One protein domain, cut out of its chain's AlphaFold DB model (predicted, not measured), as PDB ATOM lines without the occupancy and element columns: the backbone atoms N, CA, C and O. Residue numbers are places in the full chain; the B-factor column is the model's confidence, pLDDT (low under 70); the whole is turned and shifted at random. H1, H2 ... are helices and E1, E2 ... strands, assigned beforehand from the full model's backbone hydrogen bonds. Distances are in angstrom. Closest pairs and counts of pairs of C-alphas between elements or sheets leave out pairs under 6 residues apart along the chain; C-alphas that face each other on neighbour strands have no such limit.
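This is residues 67 to 145 and 157 to 254 of the 367 residues of an uncharacterized protein of Nematocida displodere (UniProt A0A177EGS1). The chain is wound in stacked right-handed turns, a short solenoid: the seven strands E1 to E7 stand side by side in one parallel sheet along one wall, and the short helices H1, H2, H3 and H4 make a looser row along the opposite wall. The strands E2, E3, E4 and E7 bend sharply, and the unnamed residues 77 to 93 make the way back from E1 to E2. The printed part has 177 residues, with the order E1 E2 H1 E3 E4 H2 E5 H3 E6 H4 E7; the class is mixed, with under half of the residues, 82, in named elements. It is compact, with a radius of gyration of the C-alphas of 15.6 A and spans of 46 by 35 by 30 A.

The twisted sheet runs E1, residues 74 to 76, E2, 94 to 101, E3, 124 to 133, E4, 159 to 169, E5, 191 to 196, E6, 215 to 221, and E7, 239 to 246, with E1 and E7 as edge strands. Within hydrogen-bond range are N 75 and O 99 of E1 and E2, 2.8 A; N 131 and O 98 of E2 and E3, 2.9 A; N 167 and O 130 of E3 and E4, 2.9 A; N 194 and O 166 of E4 and E5, 2.8 A; N 219 and O 193 of E5 and E6, 2.9 A; and N 244 and O 218 of E6 and E7, 2.9 A. E3 bends by 103 degrees at residue 128, and E4 by 110 degrees at residue 162. H1, residues 112 to 122, is on the sheet; its closest C-alpha pair with E4 is Phe 119 and Leu 159, 5.0 A. H2, residues 173 to 180, only grazes the sheet with residues 176 to 180 and is near H1. H3, residues 205 to 210, is not on the sheet; it touches H2, closest at the C-alphas of Gly 177 and Phe 206, 4.5 A, at a shallow tilt of 15 degrees, the same way. H4, residues 232 to 235, touches H3, closest at the C-alphas of Asp 208 and Ala 232, 5.9 A, and only grazes the sheet with residues 232 to 234. E2, H1, E3; E4, H2, E5; E5, H3, E6; and E6, H4, E7 are strand-helix-strand units, parallel neighbour strands with a helix between, each with a right-handed crossover. Every O i to N i+4 pair is within hydrogen-bond range in H1 and H2; H3 has 0 of 2, but 3 of 3 O i to N i+3 pairs, and H4 is too short for an O i to N i+4 pair.

E1 begins at C-alpha 74, (-29.859, 54.147, 9.388), and E7 ends at C-alpha 246, (-42.410, 43.203, 30.975). From first to last C-alpha E3 measures 19.4 A, E2 and E4 18.8 A each, and H1 15.3 A.

The C-alphas farthest apart, of Val 90 and Pro 251, are 47.5 A apart. Residues 146 to 156, in the link from E3 to E4, are not printed, and C-alphas 145 and 157 are 15.8 A apart across the cut. The link E1 to E2 is long, with 17 residues. The mean pLDDT of the printed part is 95.3; residues 143 to 145 are under 70.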
ATOM      1  N   LEU A  67     -13.664  52.852  10.542       96.56
ATOM      2  CA  LEU A  67     -14.359  53.094  11.795       96.56
ATOM      3  C   LEU A  67     -15.385  54.221  11.630       96.56
ATOM      4  O   LEU A  67     -15.026  55.370  11.391       96.56
ATOM      5  N   GLN A  68     -16.657  53.882  11.807       96.81
ATOM      6  CA  GLN A  68     -17.814  54.766  11.705       96.81
ATOM      7  C   GLN A  68     -18.360  55.032  13.120       96.81
ATOM      8  O   GLN A  68     -19.373  54.466  13.548       96.81
ATOM      9  N   THR A  69     -17.615  55.824  13.903       91.38
ATOM     10  CA  THR A  69     -17.960  56.158  15.302       91.38
ATOM     11  C   THR A  69     -18.979  57.274  15.429       91.38
ATOM     12  O   THR A  69     -19.712  57.313  16.420       91.38
ATOM     13  N   ASP A  70     -19.013  58.171  14.450       88.31
ATOM     14  CA  ASP A  70     -19.829  59.371  14.519       88.31
ATOM     15  C   ASP A  70     -21.195  59.085  13.899       88.31
ATOM     16  O   ASP A  70     -21.318  58.680  12.746       88.31
ATOM     17  N   GLY A  71     -22.241  59.280  14.698       89.75
ATOM     18  CA  GLY A  71     -23.620  59.076  14.273       89.75
ATOM     19  C   GLY A  71     -24.166  57.667  14.513       89.75
ATOM     20  O   GLY A  71     -23.641  56.862  15.285       89.75
ATOM     21  N   LYS A  72     -25.330  57.426  13.912       95.44
ATOM     22  CA  LYS A  72     -26.077  56.166  13.966       95.44
ATOM     23  C   LYS A  72     -26.619  55.909  12.563       95.44
ATOM     24  O   LYS A  72     -27.749  56.318  12.308       95.44
ATOM     25  N   PRO A  73     -25.816  55.342  11.649       96.81
ATOM     26  CA  PRO A  73     -26.283  55.038  10.309       96.81
ATOM     27  C   PRO A  73     -27.605  54.278  10.348       96.81
ATOM     28  O   PRO A  73     -27.759  53.286  11.072       96.81
ATOM     29  N   GLU A  74     -28.559  54.769   9.569       97.81
ATOM     30  CA  GLU A  74     -29.859  54.147   9.388       97.81
ATOM     31  C   GLU A  74     -30.016  53.805   7.912       97.81
ATOM     32  O   GLU A  74     -29.694  54.623   7.058       97.81
ATOM     33  N   ILE A  75     -30.500  52.603   7.614       98.12
ATOM     34  CA  ILE A  75     -30.814  52.150   6.263       98.12
ATOM     35  C   ILE A  75     -32.336  52.049   6.161       98.12
ATOM     36  O   ILE A  75     -32.954  51.277   6.899       98.12
ATOM     37  N   TYR A  76     -32.933  52.838   5.269       97.75
ATOM     38  CA  TYR A  76     -34.377  52.893   5.033       97.75
ATOM     39  C   TYR A  76     -34.741  51.997   3.852       97.75
ATOM     40  O   TYR A  76     -34.549  52.375   2.700       97.75
ATOM     41  N   LEU A  77     -35.281  50.810   4.123       97.69
ATOM     42  CA  LEU A  77     -35.550  49.801   3.092       97.69
ATOM     43  C   LEU A  77     -36.532  50.254   2.006       97.69
ATOM     44  O   LEU A  77     -36.420  49.807   0.872       97.69
ATOM     45  N   SER A  78     -37.444  51.169   2.329       96.31
ATOM     46  CA  SER A  78     -38.390  51.771   1.379       96.31
ATOM     47  C   SER A  78     -37.729  52.561   0.251       96.31
ATOM     48  O   SER A  78     -38.358  52.806  -0.776       96.31
ATOM     49  N   LYS A  79     -36.468  52.968   0.428       97.44
ATOM     50  CA  LYS A  79     -35.712  53.739  -0.561       97.44
ATOM     51  C   LYS A  79     -34.994  52.866  -1.585       97.44
ATOM     52  O   LYS A  79     -34.331  53.408  -2.466       97.44
ATOM     53  N   TYR A  80     -35.109  51.543  -1.471       98.12
ATOM     54  CA  TYR A  80     -34.381  50.610  -2.315       98.12
ATOM     55  C   TYR A  80     -35.312  49.633  -3.030       98.12
ATOM     56  O   TYR A  80     -36.230  49.059  -2.450       98.12
ATOM     57  N   THR A  81     -35.008  49.394  -4.297       97.69
ATOM     58  CA  THR A  81     -35.440  48.227  -5.067       97.69
ATOM     59  C   THR A  81     -34.275  47.249  -5.221       97.69
ATOM     60  O   THR A  81     -33.122  47.584  -4.927       97.69
ATOM     61  N   VAL A  82     -34.549  46.048  -5.735       98.06
ATOM     62  CA  VAL A  82     -33.523  45.020  -5.980       98.06
ATOM     63  C   VAL A  82     -32.414  45.548  -6.902       98.06
ATOM     64  O   VAL A  82     -31.243  45.228  -6.719       98.06
ATOM     65  N   GLU A  83     -32.747  46.401  -7.866       98.06
ATOM     66  CA  GLU A  83     -31.802  46.978  -8.826       98.06
ATOM     67  C   GLU A  83     -30.911  48.049  -8.191       98.06
ATOM     68  O   GLU A  83     -29.754  48.192  -8.575       98.06
ATOM     69  N   THR A  84     -31.433  48.794  -7.211       97.94
ATOM     70  CA  THR A  84     -30.704  49.903  -6.567       97.94
ATOM     71  C   THR A  84     -29.762  49.465  -5.448       97.94
ATOM     72  O   THR A  84     -28.835  50.199  -5.109       97.94
ATOM     73  N   VAL A  85     -29.985  48.286  -4.857       98.38
ATOM     74  CA  VAL A  85     -29.035  47.708  -3.901       98.38
ATOM     75  C   VAL A  85     -27.806  47.241  -4.689       98.38
ATOM     76  O   VAL A  85     -27.973  46.481  -5.647       98.38
ATOM     77  N   PRO A  86     -26.581  47.665  -4.330       97.69
ATOM     78  CA  PRO A  86     -25.382  47.226  -5.035       97.69
ATOM     79  C   PRO A  86     -25.137  45.728  -4.814       97.69
ATOM     80  O   PRO A  86     -25.624  45.149  -3.844       97.69
ATOM     81  N   ASP A  87     -24.389  45.090  -5.711       97.19
ATOM     82  CA  ASP A  87     -24.049  43.668  -5.561       97.19
ATOM     83  C   ASP A  87     -22.988  43.452  -4.467       97.19
ATOM     84  O   ASP A  87     -23.012  42.441  -3.765       97.19
ATOM     85  N   THR A  88     -22.094  44.428  -4.289       95.88
ATOM     86  CA  THR A  88     -21.035  44.455  -3.274       95.88
ATOM     87  C   THR A  88     -20.970  45.820  -2.592       95.88
ATOM     88  O   THR A  88     -21.308  46.849  -3.171       95.88
ATOM     89  N   MET A  89     -20.533  45.841  -1.334       96.88
ATOM     90  CA  MET A  89     -20.157  47.064  -0.621       96.88
ATOM     91  C   MET A  89     -18.749  46.925  -0.052       96.88
ATOM     92  O   MET A  89     -18.221  45.816   0.075       96.88
ATOM     93  N   VAL A  90     -18.158  48.052   0.347       95.69
ATOM     94  CA  VAL A  90     -16.899  48.067   1.096       95.69
ATOM     95  C   VAL A  90     -17.062  47.232   2.368       95.69
ATOM     96  O   VAL A  90     -17.912  47.512   3.213       95.69
ATOM     97  N   GLN A  91     -16.239  46.193   2.490       94.94
ATOM     98  CA  GLN A  91     -16.257  45.262   3.615       94.94
ATOM     99  C   GLN A  91     -15.431  45.787   4.797       94.94
ATOM    100  O   GLN A  91     -14.562  46.644   4.644       94.94
ATOM    101  N   GLY A  92     -15.678  45.235   5.988       92.25
ATOM    102  CA  GLY A  92     -14.886  45.542   7.186       92.25
ATOM    103  C   GLY A  92     -15.240  46.866   7.869       92.25
ATOM    104  O   GLY A  92     -14.471  47.342   8.703       92.25
ATOM    105  N   LEU A  93     -16.396  47.454   7.546       95.56
ATOM    106  CA  LEU A  93     -16.903  48.636   8.240       95.56
ATOM    107  C   LEU A  93     -17.299  48.292   9.682       95.56
ATOM    108  O   LEU A  93     -17.974  47.291   9.945       95.56
ATOM    109  N   VAL A  94     -16.890  49.153  10.615       97.25
ATOM    110  CA  VAL A  94     -17.150  49.014  12.050       97.25
ATOM    111  C   VAL A  94     -17.993  50.183  12.536       97.25
ATOM    112  O   VAL A  94     -17.556  51.330  12.503       97.25
ATOM    113  N   PHE A  95     -19.179  49.886  13.051       97.69
ATOM    114  CA  PHE A  95     -20.147  50.866  13.530       97.69
ATOM    115  C   PHE A  95     -20.256  50.851  15.055       97.69
ATOM    116  O   PHE A  95     -20.196  49.805  15.704       97.69
ATOM    117  N   ASN A  96     -20.517  52.008  15.661       96.75
ATOM    118  CA  ASN A  96     -21.023  52.007  17.035       96.75
ATOM    119  C   ASN A  96     -22.460  51.450  17.078       96.75
ATOM    120  O   ASN A  96     -22.797  50.607  17.905       96.75
ATOM    121  N   SER A  97     -23.306  51.873  16.138       97.94
ATOM    122  CA  SER A  97     -24.670  51.371  15.974       97.94
ATOM    123  C   SER A  97     -25.046  51.383  14.498       97.94
ATOM    124  O   SER A  97     -24.798  52.384  13.835       97.94
ATOM    125  N   LEU A  98     -25.688  50.324  14.012       98.12
ATOM    126  CA  LEU A  98     -26.288  50.274  12.676       98.12
ATOM    127  C   LEU A  98     -27.763  49.895  12.809       98.12
ATOM    128  O   LEU A  98     -28.094  48.920  13.489       98.12
ATOM    129  N   THR A  99     -28.636  50.665  12.166       98.56
ATOM    130  CA  THR A  99     -30.081  50.424  12.167       98.56
ATOM    131  C   THR A  99     -30.565  50.136  10.754       98.56
ATOM    132  O   THR A  99     -30.321  50.923   9.849       98.56
ATOM    133  N   ILE A 100     -31.314  49.056  10.566       98.38
ATOM    134  CA  ILE A 100     -32.074  48.789   9.343       98.38
ATOM    135  C   ILE A 100     -33.547  48.942   9.691       98.38
ATOM    136  O   ILE A 100     -34.029  48.343  10.658       98.38
ATOM    137  N   LYS A 101     -34.274  49.758   8.931       97.75
ATOM    138  CA  LYS A 101     -35.680  50.028   9.212       97.75
ATOM    139  C   LYS A 101     -36.535  50.133   7.962       97.75
ATOM    140  O   LYS A 101     -36.049  50.481   6.890       97.75
ATOM    141  N   SER A 102     -37.820  49.855   8.135       96.38
ATOM    142  CA  SER A 102     -38.859  50.203   7.169       96.38
ATOM    143  C   SER A 102     -39.703  51.334   7.750       96.38
ATOM    144  O   SER A 102     -40.103  51.288   8.915       96.38
ATOM    145  N   ASP A 103     -39.935  52.373   6.959       93.81
ATOM    146  CA  ASP A 103     -40.895  53.446   7.238       93.81
ATOM    147  C   ASP A 103     -42.219  53.247   6.482       93.81
ATOM    148  O   ASP A 103     -43.113  54.086   6.596       93.81
ATOM    149  N   LEU A 104     -42.358  52.129   5.759       89.75
ATOM    150  CA  LEU A 104     -43.611  51.750   5.127       89.75
ATOM    151  C   LEU A 104     -44.728  51.620   6.181       89.75
ATOM    152  O   LEU A 104     -44.458  51.254   7.335       89.75
ATOM    153  N   PRO A 105     -45.988  51.902   5.804       87.75
ATOM    154  CA  PRO A 105     -47.143  51.566   6.626       87.75
ATOM    155  C   PRO A 105     -47.095  50.101   7.074       87.75
ATOM    156  O   PRO A 105     -46.596  49.242   6.355       87.75
ATOM    157  N   SER A 106     -47.658  49.781   8.242       79.38
ATOM    158  CA  SER A 106     -47.645  48.407   8.773       79.38
ATOM    159  C   SER A 106     -48.338  47.382   7.866       79.38
ATOM    160  O   SER A 106     -48.098  46.188   8.010       79.38
ATOM    161  N   THR A 107     -49.197  47.839   6.952       85.06
ATOM    162  CA  THR A 107     -49.876  47.014   5.942       85.06
ATOM    163  C   THR A 107     -48.970  46.609   4.787       85.06
ATOM    164  O   THR A 107     -49.256  45.625   4.111       85.06
ATOM    165  N   ASP A 108     -47.887  47.349   4.570       92.00
ATOM    166  CA  ASP A 108     -47.023  47.180   3.415       92.00
ATOM    167  C   ASP A 108     -45.790  46.379   3.834       92.00
ATOM    168  O   ASP A 108     -45.183  46.599   4.889       92.00
ATOM    169  N   ALA A 109     -45.429  45.408   3.004       95.06
ATOM    170  CA  ALA A 109     -44.303  44.528   3.255       95.06
ATOM    171  C   ALA A 109     -43.152  44.858   2.300       95.06
ATOM    172  O   ALA A 109     -43.355  45.095   1.109       95.06
ATOM    173  N   VAL A 110     -41.930  44.853   2.824       96.31
ATOM    174  CA  VAL A 110     -40.709  44.972   2.028       96.31
ATOM    175  C   VAL A 110     -40.517  43.670   1.258       96.31
ATOM    176  O   VAL A 110     -40.590  42.587   1.846       96.31
ATOM    177  N   ASP A 111     -40.238  43.763  -0.042       96.56
ATOM    178  CA  ASP A 111     -39.865  42.598  -0.843       96.56
ATOM    179  C   ASP A 111     -38.634  41.917  -0.220       96.56
ATOM    180  O   ASP A 111     -37.568  42.523  -0.063       96.56
ATOM    181  N   HIS A 112     -38.778  40.639   0.132       96.00
ATOM    182  CA  HIS A 112     -37.711  39.855   0.739       96.00
ATOM    183  C   HIS A 112     -36.443  39.834  -0.122       96.00
ATOM    184  O   HIS A 112     -35.344  39.802   0.429       96.00
ATOM    185  N   LYS A 113     -36.558  39.938  -1.454       96.69
ATOM    186  CA  LYS A 113     -35.407  39.984  -2.369       96.69
ATOM    187  C   LYS A 113     -34.529  41.210  -2.145       96.69
ATOM    188  O   LYS A 113     -33.308  41.105  -2.254       96.69
ATOM    189  N   VAL A 114     -35.122  42.354  -1.797       97.62
ATOM    190  CA  VAL A 114     -34.375  43.577  -1.454       97.62
ATOM    191  C   VAL A 114     -33.561  43.340  -0.185       97.62
ATOM    192  O   VAL A 114     -32.367  43.634  -0.152       97.62
ATOM    193  N   VAL A 115     -34.184  42.745   0.837       97.81
ATOM    194  CA  VAL A 115     -33.524  42.460   2.119       97.81
ATOM    195  C   VAL A 115     -32.403  41.433   1.946       97.81
ATOM    196  O   VAL A 115     -31.305  41.642   2.459       97.81
ATOM    197  N   GLU A 116     -32.632  40.360   1.183       97.31
ATOM    198  CA  GLU A 116     -31.604  39.354   0.899       97.31
ATOM    199  C   GLU A 116     -30.428  39.936   0.115       97.31
ATOM    200  O   GLU A 116     -29.275  39.690   0.480       97.31
ATOM    201  N   LYS A 117     -30.695  40.720  -0.938       97.94
ATOM    202  CA  LYS A 117     -29.630  41.353  -1.720       97.94
ATOM    203  C   LYS A 117     -28.822  42.319  -0.859       97.94
ATOM    204  O   LYS A 117     -27.598  42.292  -0.907       97.94
ATOM    205  N   MET A 118     -29.486  43.097  -0.009       98.19
ATOM    206  CA  MET A 118     -28.814  44.009   0.916       98.19
ATOM    207  C   MET A 118     -27.960  43.256   1.941       98.19
ATOM    208  O   MET A 118     -26.830  43.657   2.196       98.19
ATOM    209  N   PHE A 119     -28.458  42.155   2.508       97.81
ATOM    210  CA  PHE A 119     -27.682  41.321   3.429       97.81
ATOM    211  C   PHE A 119     -26.422  40.763   2.764       97.81
ATOM    212  O   PHE A 119     -25.347  40.849   3.352       97.81
ATOM    213  N   ARG A 120     -26.528  40.286   1.517       97.50
ATOM    214  CA  ARG A 120     -25.369  39.819   0.737       97.50
ATOM    215  C   ARG A 120     -24.375  40.940   0.440       97.50
ATOM    216  O   ARG A 120     -23.179  40.729   0.603       97.50
ATOM    217  N   ALA A 121     -24.865  42.114   0.045       97.44
ATOM    218  CA  ALA A 121     -24.029  43.269  -0.270       97.44
ATOM    219  C   ALA A 121     -23.260  43.774   0.962       97.44
ATOM    220  O   ALA A 121     -22.077  44.103   0.865       97.44
ATOM    221  N   LEU A 122     -23.916  43.781   2.130       97.00
ATOM    222  CA  LEU A 122     -23.283  44.095   3.411       97.00
ATOM    223  C   LEU A 122     -22.247  43.038   3.811       97.00
ATOM    224  O   LEU A 122     -21.202  43.407   4.337       97.00
ATOM    225  N   GLY A 123     -22.519  41.753   3.561       96.12
ATOM    226  CA  GLY A 123     -21.602  40.641   3.816       96.12
ATOM    227  C   GLY A 123     -21.351  40.412   5.308       96.12
ATOM    228  O   GLY A 123     -21.991  39.560   5.929       96.12
ATOM    229  N   ALA A 124     -20.427  41.179   5.891       96.50
ATOM    230  CA  ALA A 124     -20.107  41.152   7.316       96.50
ATOM    231  C   ALA A 124     -20.231  42.539   7.965       96.50
ATOM    232  O   ALA A 124     -19.544  43.490   7.595       96.50
ATOM    233  N   VAL A 125     -21.058  42.633   9.007       96.25
ATOM    234  CA  VAL A 125     -21.285  43.857   9.781       96.25
ATOM    235  C   VAL A 125     -20.677  43.718  11.167       96.25
ATOM    236  O   VAL A 125     -21.012  42.803  11.921       96.25
ATOM    237  N   HIS A 126     -19.843  44.688  11.539       97.81
ATOM    238  CA  HIS A 126     -19.365  44.854  12.905       97.81
ATOM    239  C   HIS A 126     -20.072  46.054  13.523       97.81
ATOM    240  O   HIS A 126     -19.886  47.180  13.069       97.81
ATOM    241  N   ALA A 127     -20.893  45.835  14.547       97.50
ATOM    242  CA  ALA A 127     -21.613  46.916  15.211       97.50
ATOM    243  C   ALA A 127     -21.775  46.645  16.705       97.50
ATOM    244  O   ALA A 127     -22.244  45.573  17.078       97.50
ATOM    245  N   ALA A 128     -21.480  47.605  17.591       96.88
ATOM    246  CA  ALA A 128     -21.747  47.388  19.022       96.88
ATOM    247  C   ALA A 128     -23.248  47.156  19.294       96.88
ATOM    248  O   ALA A 128     -23.594  46.336  20.149       96.88
ATOM    249  N   THR A 129     -24.114  47.799  18.504       97.94
ATOM    250  CA  THR A 129     -25.559  47.548  18.465       97.94
ATOM    251  C   THR A 129     -26.046  47.401  17.024       97.94
ATOM    252  O   THR A 129     -25.878  48.313  16.215       97.94
ATOM    253  N   PHE A 130     -26.697  46.282  16.711       98.38
ATOM    254  CA  PHE A 130     -27.382  46.055  15.439       98.38
ATOM    255  C   PHE A 130     -28.895  46.066  15.666       98.38
ATOM    256  O   PHE A 130     -29.417  45.275  16.452       98.38
ATOM    257  N   THR A 131     -29.598  46.997  15.020       98.56
ATOM    258  CA  THR A 131     -31.025  47.246  15.261       98.56
ATOM    259  C   THR A 131     -31.856  46.996  14.009       98.56
ATOM    260  O   THR A 131     -31.555  47.534  12.948       98.56
ATOM    261  N   LEU A 132     -32.952  46.255  14.155       98.19
ATOM    262  CA  LEU A 132     -33.992  46.077  13.147       98.19
ATOM    263  C   LEU A 132     -35.281  46.740  13.639       98.19
ATOM    264  O   LEU A 132     -35.762  46.414  14.727       98.19
ATOM    265  N   VAL A 133     -35.840  47.678  12.868       98.06
ATOM    266  CA  VAL A 133     -37.043  48.434  13.261       98.06
ATOM    267  C   VAL A 133     -38.146  48.293  12.219       98.06
ATOM    268  O   VAL A 133     -37.926  48.609  11.053       98.06
ATOM    269  N   ARG A 134     -39.350  47.888  12.650       96.38
ATOM    270  CA  ARG A 134     -40.562  47.841  11.803       96.38
ATOM    271  C   ARG A 134     -40.383  47.052  10.503       96.38
ATOM    272  O   ARG A 134     -40.972  47.373   9.480       96.38
ATOM    273  N   LEU A 135     -39.539  46.026  10.526       95.75
ATOM    274  CA  LEU A 135     -39.246  45.238   9.339       95.75
ATOM    275  C   LEU A 135     -40.362  44.214   9.101       95.75
ATOM    276  O   LEU A 135     -40.392  43.179   9.757       95.75
ATOM    277  N   ASN A 136     -41.272  44.518   8.180       95.88
ATOM    278  CA  ASN A 136     -42.288  43.590   7.690       95.88
ATOM    279  C   ASN A 136     -41.829  43.017   6.343       95.88
ATOM    280  O   ASN A 136     -41.698  43.774   5.384       95.88
ATOM    281  N   VAL A 137     -41.525  41.722   6.272       95.88
ATOM    282  CA  VAL A 137     -40.959  41.074   5.078       95.88
ATOM    283  C   VAL A 137     -42.035  40.276   4.346       95.88
ATOM    284  O   VAL A 137     -42.668  39.390   4.921       95.88
ATOM    285  N   ALA A 138     -42.222  40.563   3.057       94.75
ATOM    286  CA  ALA A 138     -43.225  39.907   2.226       94.75
ATOM    287  C   ALA A 138     -42.922  38.408   2.072       94.75
ATOM    288  O   ALA A 138     -41.803  38.029   1.715       94.75
ATOM    289  N   GLY A 139     -43.925  37.560   2.318       92.00
ATOM    290  CA  GLY A 139     -43.787  36.099   2.249       92.00
ATOM    291  C   GLY A 139     -43.087  35.467   3.460       92.00
ATOM    292  O   GLY A 139     -42.777  34.278   3.431       92.00
ATOM    293  N   ALA A 140     -42.843  36.223   4.541       91.19
ATOM    294  CA  ALA A 140     -42.236  35.673   5.754       91.19
ATOM    295  C   ALA A 140     -43.046  34.501   6.345       91.19
ATOM    296  O   ALA A 140     -42.449  33.541   6.828       91.19
ATOM    297  N   GLU A 141     -44.378  34.542   6.252       88.12
ATOM    298  CA  GLU A 141     -45.272  33.474   6.726       88.12
ATOM    299  C   GLU A 141     -45.162  32.197   5.884       88.12
ATOM    300  O   GLU A 141     -45.036  31.109   6.434       88.12
ATOM    301  N   GLU A 142     -45.119  32.324   4.555       84.25
ATOM    302  CA  GLU A 142     -44.995  31.180   3.635       84.25
ATOM    303  C   GLU A 142     -43.654  30.454   3.793       84.25
ATOM    304  O   GLU A 142     -43.545  29.254   3.563       84.25
ATOM    305  N   SER A 143     -42.626  31.189   4.210       69.44
ATOM    306  CA  SER A 143     -41.279  30.666   4.451       69.44
ATOM    307  C   SER A 143     -41.027  30.207   5.892       69.44
ATOM    308  O   SER A 143     -39.888  29.868   6.233       69.44
ATOM    309  N   ALA A 144     -42.043  30.269   6.764       62.28
ATOM    310  CA  ALA A 144     -41.895  29.906   8.171       62.28
ATOM    311  C   ALA A 144     -41.406  28.459   8.321       62.28
ATOM    312  O   ALA A 144     -40.537  28.216   9.169       62.28
ATOM    313  N   ASP A 145     -41.866  27.593   7.413       59.59
ATOM    314  CA  ASP A 145     -41.271  26.304   7.095       59.59
ATOM    315  C   ASP A 145     -40.386  26.468   5.851       59.59
ATOM    316  O   ASP A 145     -40.911  26.665   4.749       59.59
ATOM    317  N   ARG A 157     -27.096  31.503   5.433       93.88
ATOM    318  CA  ARG A 157     -26.817  32.693   6.233       93.88
ATOM    319  C   ARG A 157     -26.236  33.760   5.310       93.88
ATOM    320  O   ARG A 157     -25.227  33.527   4.650       93.88
ATOM    321  N   LEU A 158     -26.921  34.894   5.208       95.94
ATOM    322  CA  LEU A 158     -26.628  35.931   4.217       95.94
ATOM    323  C   LEU A 158     -25.803  37.077   4.790       95.94
ATOM    324  O   LEU A 158     -25.052  37.697   4.047       95.94
ATOM    325  N   LEU A 159     -25.968  37.360   6.084       97.12
ATOM    326  CA  LEU A 159     -25.304  38.466   6.762       97.12
ATOM    327  C   LEU A 159     -24.628  37.970   8.030       97.12
ATOM    328  O   LEU A 159     -25.296  37.535   8.970       97.12
ATOM    329  N   LYS A 160     -23.307  38.097   8.077       97.25
ATOM    330  CA  LYS A 160     -22.526  37.841   9.281       97.25
ATOM    331  C   LYS A 160     -22.565  39.064  10.184       97.25
ATOM    332  O   LYS A 160     -22.187  40.155   9.761       97.25
ATOM    333  N   VAL A 161     -23.035  38.905  11.417       97.31
ATOM    334  CA  VAL A 161     -23.197  40.020  12.358       97.31
ATOM    335  C   VAL A 161     -22.336  39.789  13.591       97.31
ATOM    336  O   VAL A 161     -22.540  38.846  14.354       97.31
ATOM    337  N   HIS A 162     -21.407  40.712  13.817       97.12
ATOM    338  CA  HIS A 162     -20.609  40.807  15.033       97.12
ATOM    339  C   HIS A 162     -21.184  41.916  15.906       97.12
ATOM    340  O   HIS A 162     -20.916  43.100  15.677       97.12
ATOM    341  N   THR A 163     -22.000  41.543  16.895       97.50
ATOM    342  CA  THR A 163     -22.658  42.522  17.762       97.50
ATOM    343  C   THR A 163     -22.727  42.106  19.219       97.50
ATOM    344  O   THR A 163     -22.755  40.925  19.551       97.50
ATOM    345  N   LYS A 164     -22.767  43.108  20.105       97.38
ATOM    346  CA  LYS A 164     -23.054  42.906  21.530       97.38
ATOM    347  C   LYS A 164     -24.543  43.018  21.820       97.38
ATOM    348  O   LYS A 164     -25.016  42.383  22.751       97.38
ATOM    349  N   ASN A 165     -25.271  43.818  21.042       98.19
ATOM    350  CA  ASN A 165     -26.690  44.066  21.255       98.19
ATOM    351  C   ASN A 165     -27.443  43.873  19.942       98.19
ATOM    352  O   ASN A 165     -27.285  44.662  19.011       98.19
ATOM    353  N   LEU A 166     -28.295  42.855  19.894       98.38
ATOM    354  CA  LEU A 166     -29.261  42.668  18.826       98.38
ATOM    355  C   LEU A 166     -30.604  43.236  19.277       98.38
ATOM    356  O   LEU A 166     -31.209  42.749  20.229       98.38
ATOM    357  N   VAL A 167     -31.069  44.276  18.597       98.56
ATOM    358  CA  VAL A 167     -32.311  44.969  18.942       98.56
ATOM    359  C   VAL A 167     -33.346  44.727  17.856       98.56
ATOM    360  O   VAL A 167     -33.159  45.114  16.709       98.56
ATOM    361  N   LEU A 168     -34.469  44.134  18.235       98.31
ATOM    362  CA  LEU A 168     -35.641  43.916  17.401       98.31
ATOM    363  C   LEU A 168     -36.761  44.820  17.921       98.31
ATOM    364  O   LEU A 168     -37.252  44.634  19.034       98.31
ATOM    365  N   ARG A 169     -37.139  45.848  17.158       97.88
ATOM    366  CA  ARG A 169     -38.128  46.849  17.583       97.88
ATOM    367  C   ARG A 169     -39.331  46.865  16.655       97.88
ATOM    368  O   ARG A 169     -39.180  47.151  15.468       97.88
ATOM    369  N   SER A 170     -40.524  46.671  17.213       96.56
ATOM    370  CA  SER A 170     -41.788  46.697  16.466       96.56
ATOM    371  C   SER A 170     -41.748  45.773  15.242       96.56
ATOM    372  O   SER A 170     -42.161  46.170  14.159       96.56
ATOM    373  N   ILE A 171     -41.162  44.582  15.388       96.19
ATOM    374  CA  ILE A 171     -41.061  43.583  14.320       96.19
ATOM    375  C   ILE A 171     -42.091  42.474  14.558       96.19
ATOM    376  O   ILE A 171     -42.288  42.048  15.695       96.19
ATOM    377  N   GLY A 172     -42.730  42.012  13.482       95.62
ATOM    378  CA  GLY A 172     -43.641  40.869  13.521       95.62
ATOM    379  C   GLY A 172     -42.908  39.554  13.774       95.62
ATOM    380  O   GLY A 172     -41.751  39.413  13.383       95.62
ATOM    381  N   GLU A 173     -43.582  38.574  14.378       95.69
ATOM    382  CA  GLU A 173     -42.993  37.270  14.713       95.69
ATOM    383  C   GLU A 173     -42.421  36.555  13.476       95.69
ATOM    384  O   GLU A 173     -41.244  36.184  13.455       95.69
ATOM    385  N   ALA A 174     -43.215  36.450  12.402       95.62
ATOM    386  CA  ALA A 174     -42.799  35.817  11.150       95.62
ATOM    387  C   ALA A 174     -41.585  36.523  10.522       95.62
ATOM    388  O   ALA A 174     -40.605  35.878  10.147       95.62
ATOM    389  N   SER A 175     -41.612  37.859  10.468       96.44
ATOM    390  CA  SER A 175     -40.505  38.654   9.922       96.44
ATOM    391  C   SER A 175     -39.243  38.544  10.779       96.44
ATOM    392  O   SER A 175     -38.146  38.400  10.242       96.44
ATOM    393  N   ALA A 176     -39.376  38.544  12.107       97.00
ATOM    394  CA  ALA A 176     -38.254  38.328  13.012       97.00
ATOM    395  C   ALA A 176     -37.631  36.946  12.791       97.00
ATOM    396  O   ALA A 176     -36.421  36.848  12.600       97.00
ATOM    397  N   GLY A 177     -38.447  35.891  12.724       96.44
ATOM    398  CA  GLY A 177     -37.974  34.542  12.420       96.44
ATOM    399  C   GLY A 177     -37.273  34.444  11.062       96.44
ATOM    400  O   GLY A 177     -36.200  33.847  10.969       96.44
ATOM    401  N   TRP A 178     -37.840  35.061  10.021       96.00
ATOM    402  CA  TRP A 178     -37.262  35.090   8.674       96.00
ATOM    403  C   TRP A 178     -35.886  35.757   8.641       96.00
ATOM    404  O   TRP A 178     -34.954  35.220   8.032       96.00
ATOM    405  N   VAL A 179     -35.754  36.912   9.305       96.69
ATOM    406  CA  VAL A 179     -34.497  37.665   9.348       96.69
ATOM    407  C   VAL A 179     -33.460  36.913  10.169       96.69
ATOM    408  O   VAL A 179     -32.348  36.708   9.690       96.69
ATOM    409  N   LEU A 180     -33.815  36.453  11.373       96.88
ATOM    410  CA  LEU A 180     -32.894  35.731  12.253       96.88
ATOM    411  C   LEU A 180     -32.348  34.456  11.603       96.88
ATOM    412  O   LEU A 180     -31.187  34.128  11.824       96.88
ATOM    413  N   ALA A 181     -33.129  33.779  10.754       95.44
ATOM    414  CA  ALA A 181     -32.666  32.625   9.977       95.44
ATOM    415  C   ALA A 181     -31.573  32.957   8.945       95.44
ATOM    416  O   ALA A 181     -30.874  32.058   8.488       95.44
ATOM    417  N   ARG A 182     -31.423  34.230   8.564       96.44
ATOM    418  CA  ARG A 182     -30.443  34.714   7.575       96.44
ATOM    419  C   ARG A 182     -29.281  35.471   8.204       96.44
ATOM    420  O   ARG A 182     -28.314  35.763   7.502       96.44
ATOM    421  N   LEU A 183     -29.359  35.771   9.497       97.00
ATOM    422  CA  LEU A 183     -28.236  36.308  10.255       97.00
ATOM    423  C   LEU A 183     -27.342  35.164  10.729       97.00
ATOM    424  O   LEU A 183     -27.834  34.170  11.263       97.00
ATOM    425  N   ASP A 184     -26.036  35.318  10.563       96.94
ATOM    426  CA  ASP A 184     -25.032  34.494  11.228       96.94
ATOM    427  C   ASP A 184     -24.497  35.236  12.458       96.94
ATOM    428  O   ASP A 184     -23.811  36.253  12.344       96.94
ATOM    429  N   LEU A 185     -24.842  34.714  13.638       96.38
ATOM    430  CA  LEU A 185     -24.399  35.198  14.947       96.38
ATOM    431  C   LEU A 185     -23.412  34.230  15.619       96.38
ATOM    432  O   LEU A 185     -23.106  34.396  16.801       96.38
ATOM    433  N   SER A 186     -22.920  33.215  14.901       94.31
ATOM    434  CA  SER A 186     -22.084  32.146  15.467       94.31
ATOM    435  C   SER A 186     -20.745  32.651  16.020       94.31
ATOM    436  O   SER A 186     -20.214  32.095  16.983       94.31
ATOM    437  N   GLU A 187     -20.227  33.744  15.459       93.62
ATOM    438  CA  GLU A 187     -18.988  34.392  15.903       93.62
ATOM    439  C   GLU A 187     -19.208  35.542  16.895       93.62
ATOM    440  O   GLU A 187     -18.243  36.127  17.391       93.62
ATOM    441  N   SER A 188     -20.458  35.872  17.228       94.06
ATOM    442  CA  SER A 188     -20.740  36.810  18.313       94.06
ATOM    443  C   SER A 188     -20.617  36.085  19.656       94.06
ATOM    444  O   SER A 188     -21.367  35.155  19.947       94.06
ATOM    445  N   GLU A 189     -19.651  36.494  20.483       89.25
ATOM    446  CA  GLU A 189     -19.314  35.782  21.726       89.25
ATOM    447  C   GLU A 189     -20.457  35.762  22.744       89.25
ATOM    448  O   GLU A 189     -20.720  34.726  23.353       89.25
ATOM    449  N   LEU A 190     -21.107  36.909  22.949       89.25
ATOM    450  CA  LEU A 190     -22.117  37.094  23.981       89.25
ATOM    451  C   LEU A 190     -23.081  38.203  23.555       89.25
ATOM    452  O   LEU A 190     -22.775  39.392  23.672       89.25
ATOM    453  N   VAL A 191     -24.238  37.807  23.031       95.56
ATOM    454  CA  VAL A 191     -25.235  38.746  22.501       95.56
ATOM    455  C   VAL A 191     -26.279  39.051  23.567       95.56
ATOM    456  O   VAL A 191     -26.782  38.150  24.235       95.56
ATOM    457  N   VAL A 192     -26.644  40.318  23.714       98.25
ATOM    458  CA  VAL A 192     -27.860  40.732  24.409       98.25
ATOM    459  C   VAL A 192     -28.957  40.926  23.372       98.25
ATOM    460  O   VAL A 192     -28.798  41.712  22.439       98.25
ATOM    461  N   ILE A 193     -30.067  40.208  23.522       98.31
ATOM    462  CA  ILE A 193     -31.214  40.310  22.623       98.31
ATOM    463  C   ILE A 193     -32.272  41.182  23.290       98.31
ATOM    464  O   ILE A 193     -32.701  40.912  24.412       98.31
ATOM    465  N   HIS A 194     -32.714  42.219  22.586       98.56
ATOM    466  CA  HIS A 194     -33.794  43.083  23.033       98.56
ATOM    467  C   HIS A 194     -34.967  43.040  22.060       98.56
ATOM    468  O   HIS A 194     -34.814  43.400  20.895       98.56
ATOM    469  N   LEU A 195     -36.147  42.686  22.558       98.12
ATOM    470  CA  LEU A 195     -37.424  42.794  21.866       98.12
ATOM    471  C   LEU A 195     -38.182  43.996  22.441       98.12
ATOM    472  O   LEU A 195     -38.581  43.991  23.605       98.12
ATOM    473  N   TYR A 196     -38.357  45.040  21.637       97.56
ATOM    474  CA  TYR A 196     -39.091  46.252  22.008       97.56
ATOM    475  C   TYR A 196     -40.395  46.349  21.230       97.56
ATOM    476  O   TYR A 196     -40.369  46.203  20.008       97.56
ATOM    477  N   ASN A 197     -41.486  46.735  21.898       95.19
ATOM    478  CA  ASN A 197     -42.809  46.867  21.271       95.19
ATOM    479  C   ASN A 197     -43.171  45.573  20.523       95.19
ATOM    480  O   ASN A 197     -43.429  45.578  19.320       95.19
ATOM    481  N   ALA A 198     -43.086  44.450  21.233       91.50
ATOM    482  CA  ALA A 198     -43.342  43.107  20.727       91.50
ATOM    483  C   ALA A 198     -44.856  42.810  20.647       91.50
ATOM    484  O   ALA A 198     -45.312  41.739  21.030       91.50
ATOM    485  N   GLU A 199     -45.639  43.776  20.163       91.19
ATOM    486  CA  GLU A 199     -47.111  43.801  20.223       91.19
ATOM    487  C   GLU A 199     -47.784  42.715  19.374       91.19
ATOM    488  O   GLU A 199     -48.955  42.424  19.569       91.19
ATOM    489  N   THR A 200     -47.053  42.111  18.438       93.88
ATOM    490  CA  THR A 200     -47.546  41.048  17.546       93.88
ATOM    491  C   THR A 200     -46.844  39.709  17.775       93.88
ATOM    492  O   THR A 200     -47.023  38.786  16.987       93.88
ATOM    493  N   ILE A 201     -45.956  39.619  18.769       96.75
ATOM    494  CA  ILE A 201     -45.193  38.403  19.055       96.75
ATOM    495  C   ILE A 201     -45.990  37.581  20.061       96.75
ATOM    496  O   ILE A 201     -46.203  38.016  21.191       96.75
ATOM    497  N   THR A 202     -46.412  36.388  19.650       97.81
ATOM    498  CA  THR A 202     -47.215  35.481  20.479       97.81
ATOM    499  C   THR A 202     -46.354  34.428  21.170       97.81
ATOM    500  O   THR A 202     -46.694  33.971  22.263       97.81
ATOM    501  N   THR A 203     -45.204  34.090  20.579       97.94
ATOM    502  CA  THR A 203     -44.230  33.144  21.127       97.94
ATOM    503  C   THR A 203     -42.785  33.574  20.868       97.94
ATOM    504  O   THR A 203     -42.498  34.312  19.928       97.94
ATOM    505  N   LEU A 204     -41.841  33.107  21.692       98.19
ATOM    506  CA  LEU A 204     -40.403  33.371  21.533       98.19
ATOM    507  C   LEU A 204     -39.675  32.334  20.659       98.19
ATOM    508  O   LEU A 204     -38.464  32.451  20.462       98.19
ATOM    509  N   GLN A 205     -40.381  31.347  20.099       97.38
ATOM    510  CA  GLN A 205     -39.784  30.247  19.324       97.38
ATOM    511  C   GLN A 205     -39.018  30.715  18.080       97.38
ATOM    512  O   GLN A 205     -38.047  30.080  17.673       97.38
ATOM    513  N   PHE A 206     -39.387  31.856  17.491       96.44
ATOM    514  CA  PHE A 206     -38.670  32.413  16.340       96.44
ATOM    515  C   PHE A 206     -37.192  32.735  16.651       96.44
ATOM    516  O   PHE A 206     -36.372  32.771  15.731       96.44
ATOM    517  N   LEU A 207     -36.832  32.929  17.930       97.19
ATOM    518  CA  LEU A 207     -35.448  33.139  18.368       97.19
ATOM    519  C   LEU A 207     -34.556  31.920  18.120       97.19
ATOM    520  O   LEU A 207     -33.344  32.076  17.967       97.19
ATOM    521  N   ASP A 208     -35.133  30.724  18.010       95.62
ATOM    522  CA  ASP A 208     -34.384  29.485  17.775       95.62
ATOM    523  C   ASP A 208     -33.664  29.502  16.419       95.62
ATOM    524  O   ASP A 208     -32.659  28.816  16.231       95.62
ATOM    525  N   LYS A 209     -34.113  30.360  15.493       94.94
ATOM    526  CA  LYS A 209     -33.504  30.555  14.171       94.94
ATOM    527  C   LYS A 209     -32.189  31.354  14.220       94.94
ATOM    528  O   LYS A 209     -31.398  31.260  13.280       94.94
ATOM    529  N   ALA A 210     -31.927  32.107  15.294       92.06
ATOM    530  CA  ALA A 210     -30.774  33.010  15.416       92.06
ATOM    531  C   ALA A 210     -29.431  32.294  15.660       92.06
ATOM    532  O   ALA A 210     -28.385  32.840  15.325       92.06
ATOM    533  N   ASN A 211     -29.467  31.098  16.262       87.75
ATOM    534  CA  ASN A 211     -28.305  30.270  16.620       87.75
ATOM    535  C   ASN A 211     -27.065  31.039  17.161       87.75
ATOM    536  O   ASN A 211     -25.953  30.831  16.666       87.75
ATOM    537  N   PRO A 212     -27.213  31.951  18.144       93.50
ATOM    538  CA  PRO A 212     -26.060  32.611  18.747       93.50
ATOM    539  C   PRO A 212     -25.233  31.607  19.562       93.50
ATOM    540  O   PRO A 212     -25.785  30.686  20.168       93.50
ATOM    541  N   LYS A 213     -23.917  31.826  19.653       89.69
ATOM    542  CA  LYS A 213     -23.025  30.992  20.480       89.69
ATOM    543  C   LYS A 213     -23.406  31.026  21.965       89.69
ATOM    544  O   LYS A 213     -23.395  29.992  22.629       89.69
ATOM    545  N   ALA A 214     -23.726  32.214  22.478       90.75
ATOM    546  CA  ALA A 214     -24.248  32.428  23.822       90.75
ATOM    547  C   ALA A 214     -25.037  33.742  23.900       90.75
ATOM    548  O   ALA A 214     -24.772  34.691  23.152       90.75
ATOM    549  N   VAL A 215     -25.987  33.815  24.835       97.50
ATOM    550  CA  VAL A 215     -26.821  35.005  25.050       97.50
ATOM    551  C   VAL A 215     -26.588  35.531  26.464       97.50
ATOM    552  O   VAL A 215     -26.894  34.847  27.434       97.50
ATOM    553  N   ALA A 216     -26.058  36.748  26.608       98.12
ATOM    554  CA  ALA A 216     -25.890  37.382  27.925       98.12
ATOM    555  C   ALA A 216     -27.242  37.635  28.585       98.12
ATOM    556  O   ALA A 216     -27.449  37.356  29.764       98.12
ATOM    557  N   GLY A 217     -28.169  38.185  27.807       98.31
ATOM    558  CA  GLY A 217     -29.462  38.585  28.316       98.31
ATOM    559  C   GLY A 217     -30.531  38.620  27.245       98.31
ATOM    560  O   GLY A 217     -30.246  38.895  26.078       98.31
ATOM    561  N   LEU A 218     -31.760  38.363  27.670       98.56
ATOM    562  CA  LEU A 218     -32.960  38.486  26.862       98.56
ATOM    563  C   LEU A 218     -33.922  39.459  27.543       98.56
ATOM    564  O   LEU A 218     -34.364  39.222  28.666       98.56
ATOM    565  N   TYR A 219     -34.238  40.544  26.844       98.56
ATOM    566  CA  TYR A 219     -35.178  41.568  27.282       98.56
ATOM    567  C   TYR A 219     -36.385  41.567  26.353       98.56
ATOM    568  O   TYR A 219     -36.227  41.743  25.148       98.56
ATOM    569  N   VAL A 220     -37.579  41.391  26.903       98.25
ATOM    570  CA  VAL A 220     -38.844  41.341  26.168       98.25
ATOM    571  C   VAL A 220     -39.790  42.369  26.769       98.25
ATOM    572  O   VAL A 220     -40.286  42.193  27.881       98.25
ATOM    573  N   TRP A 221     -40.005  43.472  26.054       97.31
ATOM    574  CA  TRP A 221     -40.731  44.636  26.554       97.31
ATOM    575  C   TRP A 221     -41.929  44.982  25.678       97.31
ATOM    576  O   TRP A 221     -41.808  45.055  24.450       97.31
ATOM    577  N   ARG A 222     -43.054  45.294  26.337       95.31
ATOM    578  CA  ARG A 222     -44.343  45.616  25.696       95.31
ATOM    579  C   ARG A 222     -44.785  44.488  24.765       95.31
ATOM    580  O   ARG A 222     -44.971  44.689  23.568       95.31
ATOM    581  N   ALA A 223     -44.848  43.286  25.320       95.25
ATOM    582  CA  ALA A 223     -45.236  42.075  24.612       95.25
ATOM    583  C   ALA A 223     -46.676  41.703  24.987       95.25
ATOM    584  O   ALA A 223     -46.923  40.667  25.597       95.25
ATOM    585  N   GLU A 224     -47.614  42.604  24.688       94.81
ATOM    586  CA  GLU A 224     -48.978  42.576  25.237       94.81
ATOM    587  C   GLU A 224     -49.720  41.272  24.915       94.81
ATOM    588  O   GLU A 224     -50.439  40.752  25.766       94.81
ATOM    589  N   VAL A 225     -49.479  40.718  23.723       96.62
ATOM    590  CA  VAL A 225     -50.111  39.490  23.212       96.62
ATOM    591  C   VAL A 225     -49.245  38.234  23.368       96.62
ATOM    592  O   VAL A 225     -49.586  37.189  22.814       96.62
ATOM    593  N   LEU A 226     -48.116  38.313  24.083       97.88
ATOM    594  CA  LEU A 226     -47.236  37.163  24.276       97.88
ATOM    595  C   LEU A 226     -47.969  36.084  25.076       97.88
ATOM    596  O   LEU A 226     -48.258  36.264  26.254       97.88
ATOM    597  N   ALA A 227     -48.243  34.947  24.444       97.94
ATOM    598  CA  ALA A 227     -48.913  33.812  25.068       97.94
ATOM    599  C   ALA A 227     -47.910  32.793  25.626       97.94
ATOM    600  O   ALA A 227     -48.233  32.031  26.543       97.94
ATOM    601  N   SER A 228     -46.689  32.759  25.083       98.12
ATOM    602  CA  SER A 228     -45.682  31.770  25.455       98.12
ATOM    603  C   SER A 228     -44.254  32.313  25.419       98.12
ATOM    604  O   SER A 228     -43.864  33.003  24.481       98.12
ATOM    605  N   ILE A 229     -43.441  31.948  26.414       98.44
ATOM    606  CA  ILE A 229     -41.987  32.203  26.404       98.44
ATOM    607  C   ILE A 229     -41.182  31.018  25.864       98.44
ATOM    608  O   ILE A 229     -39.962  31.003  26.000       98.44
ATOM    609  N   GLU A 230     -41.833  30.013  25.277       98.00
ATOM    610  CA  GLU A 230     -41.130  28.839  24.768       98.00
ATOM    611  C   GLU A 230     -40.075  29.224  23.728       98.00
ATOM    612  O   GLU A 230     -40.380  29.816  22.697       98.00
ATOM    613  N   CYS A 231     -38.824  28.856  23.994       97.69
ATOM    614  CA  CYS A 231     -37.736  28.869  23.026       97.69
ATOM    615  C   CYS A 231     -36.614  27.936  23.497       97.69
ATOM    616  O   CYS A 231     -36.420  27.691  24.696       97.69
ATOM    617  N   ALA A 232     -35.833  27.412  22.557       96.69
ATOM    618  CA  ALA A 232     -34.678  26.580  22.852       96.69
ATOM    619  C   ALA A 232     -33.630  27.316  23.700       96.69
ATOM    620  O   ALA A 232     -32.943  26.661  24.482       96.69
ATOM    621  N   LEU A 233     -33.522  28.646  23.590       96.50
ATOM    622  CA  LEU A 233     -32.574  29.438  24.381       96.50
ATOM    623  C   LEU A 233     -32.865  29.373  25.888       96.50
ATOM    624  O   LEU A 233     -31.937  29.187  26.674       96.50
ATOM    625  N   LEU A 234     -34.132  29.486  26.300       97.25
ATOM    626  CA  LEU A 234     -34.524  29.361  27.709       97.25
ATOM    627  C   LEU A 234     -34.450  27.902  28.170       97.25
ATOM    628  O   LEU A 234     -33.796  27.610  29.169       97.25
ATOM    629  N   ARG A 235     -35.030  26.978  27.393       97.50
ATOM    630  CA  ARG A 235     -35.063  25.542  27.718       97.50
ATOM    631  C   ARG A 235     -33.672  24.929  27.897       97.50
ATOM    632  O   ARG A 235     -33.482  24.077  28.754       97.50
ATOM    633  N   ARG A 236     -32.688  25.349  27.092       96.38
ATOM    634  CA  ARG A 236     -31.293  24.868  27.165       96.38
ATOM    635  C   ARG A 236     -30.415  25.692  28.110       96.38
ATOM    636  O   ARG A 236     -29.209  25.477  28.125       96.38
ATOM    637  N   GLN A 237     -30.984  26.650  28.846       96.38
ATOM    638  CA  GLN A 237     -30.243  27.577  29.710       96.38
ATOM    639  C   GLN A 237     -29.136  28.360  28.970       96.38
ATOM    640  O   GLN A 237     -28.100  28.687  29.544       96.38
ATOM    641  N   ALA A 238     -29.340  28.677  27.686       95.81
ATOM    642  CA  ALA A 238     -28.354  29.379  26.860       95.81
ATOM    643  C   ALA A 238     -28.290  30.894  27.139       95.81
ATOM    644  O   ALA A 238     -27.315  31.556  26.776       95.81
ATOM    645  N   ILE A 239     -29.328  31.447  27.774       97.38
ATOM    646  CA  ILE A 239     -29.319  32.808  28.323       97.38
ATOM    647  C   ILE A 239     -28.558  32.755  29.642       97.38
ATOM    648  O   ILE A 239     -28.903  31.925  30.473       97.38
ATOM    649  N   GLN A 240     -27.560  33.610  29.863       96.62
ATOM    650  CA  GLN A 240     -26.641  33.505  31.004       96.62
ATOM    651  C   GLN A 240     -27.096  34.322  32.215       96.62
ATOM    652  O   GLN A 240     -27.392  33.744  33.260       96.62
ATOM    653  N   ASP A 241     -27.226  35.639  32.064       98.06
ATOM    654  CA  ASP A 241     -27.270  36.553  33.210       98.06
ATOM    655  C   ASP A 241     -28.647  37.168  33.438       98.06
ATOM    656  O   ASP A 241     -29.071  37.331  34.588       98.06
ATOM    657  N   VAL A 242     -29.333  37.534  32.349       98.62
ATOM    658  CA  VAL A 242     -30.548  38.352  32.417       98.62
ATOM    659  C   VAL A 242     -31.697  37.752  31.625       98.62
ATOM    660  O   VAL A 242     -31.582  37.522  30.425       98.62
ATOM    661  N   PHE A 243     -32.839  37.584  32.277       98.62
ATOM    662  CA  PHE A 243     -34.110  37.397  31.591       98.62
ATOM    663  C   PHE A 243     -35.127  38.380  32.155       98.62
ATOM    664  O   PHE A 243     -35.392  38.399  33.356       98.62
ATOM    665  N   GLU A 244     -35.659  39.233  31.289       98.50
ATOM    666  CA  GLU A 244     -36.634  40.247  31.659       98.50
ATOM    667  C   GLU A 244     -37.815  40.216  30.700       98.50
ATOM    668  O   GLU A 244     -37.660  40.460  29.506       98.50
ATOM    669  N   LEU A 245     -38.996  39.964  31.251       98.00
ATOM    670  CA  LEU A 245     -40.278  40.044  30.578       98.00
ATOM    671  C   LEU A 245     -41.118  41.133  31.246       98.00
ATOM    672  O   LEU A 245     -41.380  41.074  32.447       98.00
ATOM    673  N   SER A 246     -41.543  42.135  30.477       94.56
ATOM    674  CA  SER A 246     -42.410  43.203  30.975       94.56
ATOM    675  C   SER A 246     -43.457  43.641  29.953       94.56
ATOM    676  O   SER A 246     -43.222  43.654  28.741       94.56
ATOM    677  N   GLY A 247     -44.630  44.031  30.459       91.31
ATOM    678  CA  GLY A 247     -45.743  44.502  29.634       91.31
ATOM    679  C   GLY A 247     -46.450  43.400  28.842       91.31
ATOM    680  O   GLY A 247     -46.925  43.683  27.749       91.31
ATOM    681  N   ALA A 248     -46.480  42.166  29.354       94.12
ATOM    682  CA  ALA A 248     -47.426  41.152  28.887       94.12
ATOM    683  C   ALA A 248     -48.781  41.392  29.566       94.12
ATOM    684  O   ALA A 248     -48.812  41.592  30.781       94.12
ATOM    685  N   ALA A 249     -49.868  41.427  28.791       90.31
ATOM    686  CA  ALA A 249     -51.207  41.716  29.313       90.31
ATOM    687  C   ALA A 249     -51.978  40.441  29.684       90.31
ATOM    688  O   ALA A 249     -52.811  40.459  30.588       90.31
ATOM    689  N   ALA A 250     -51.705  39.335  28.989       90.62
ATOM    690  CA  ALA A 250     -52.292  38.029  29.265       90.62
ATOM    691  C   ALA A 250     -51.334  37.141  30.083       90.62
ATOM    692  O   ALA A 250     -50.115  37.342  30.033       90.62
ATOM    693  N   PRO A 251     -51.854  36.124  30.799       93.94
ATOM    694  CA  PRO A 251     -51.020  35.109  31.428       93.94
ATOM    695  C   PRO A 251     -50.103  34.431  30.407       93.94
ATOM    696  O   PRO A 251     -50.557  33.873  29.408       93.94
ATOM    697  N   VAL A 252     -48.804  34.465  30.686       96.88
ATOM    698  CA  VAL A 252     -47.767  33.891  29.825       96.88
ATOM    699  C   VAL A 252     -47.488  32.456  30.256       96.88
ATOM    700  O   VAL A 252     -47.267  32.183  31.439       96.88
ATOM    701  N   SER A 253     -47.483  31.537  29.295       97.62
ATOM    702  CA  SER A 253     -47.243  30.109  29.525       97.62
ATOM    703  C   SER A 253     -45.822  29.674  29.156       97.62
ATOM    704  O   SER A 253     -45.139  30.298  28.337       97.62
ATOM    705  N   ALA A 254     -45.384  28.565  29.745       98.19
ATOM    706  CA  ALA A 254     -44.168  27.858  29.365       98.19
ATOM    707  C   ALA A 254     -44.313  26.356  29.660       98.19
ATOM    708  O   ALA A 254     -45.128  25.944  30.488       98.19
TER     709      ALA A 254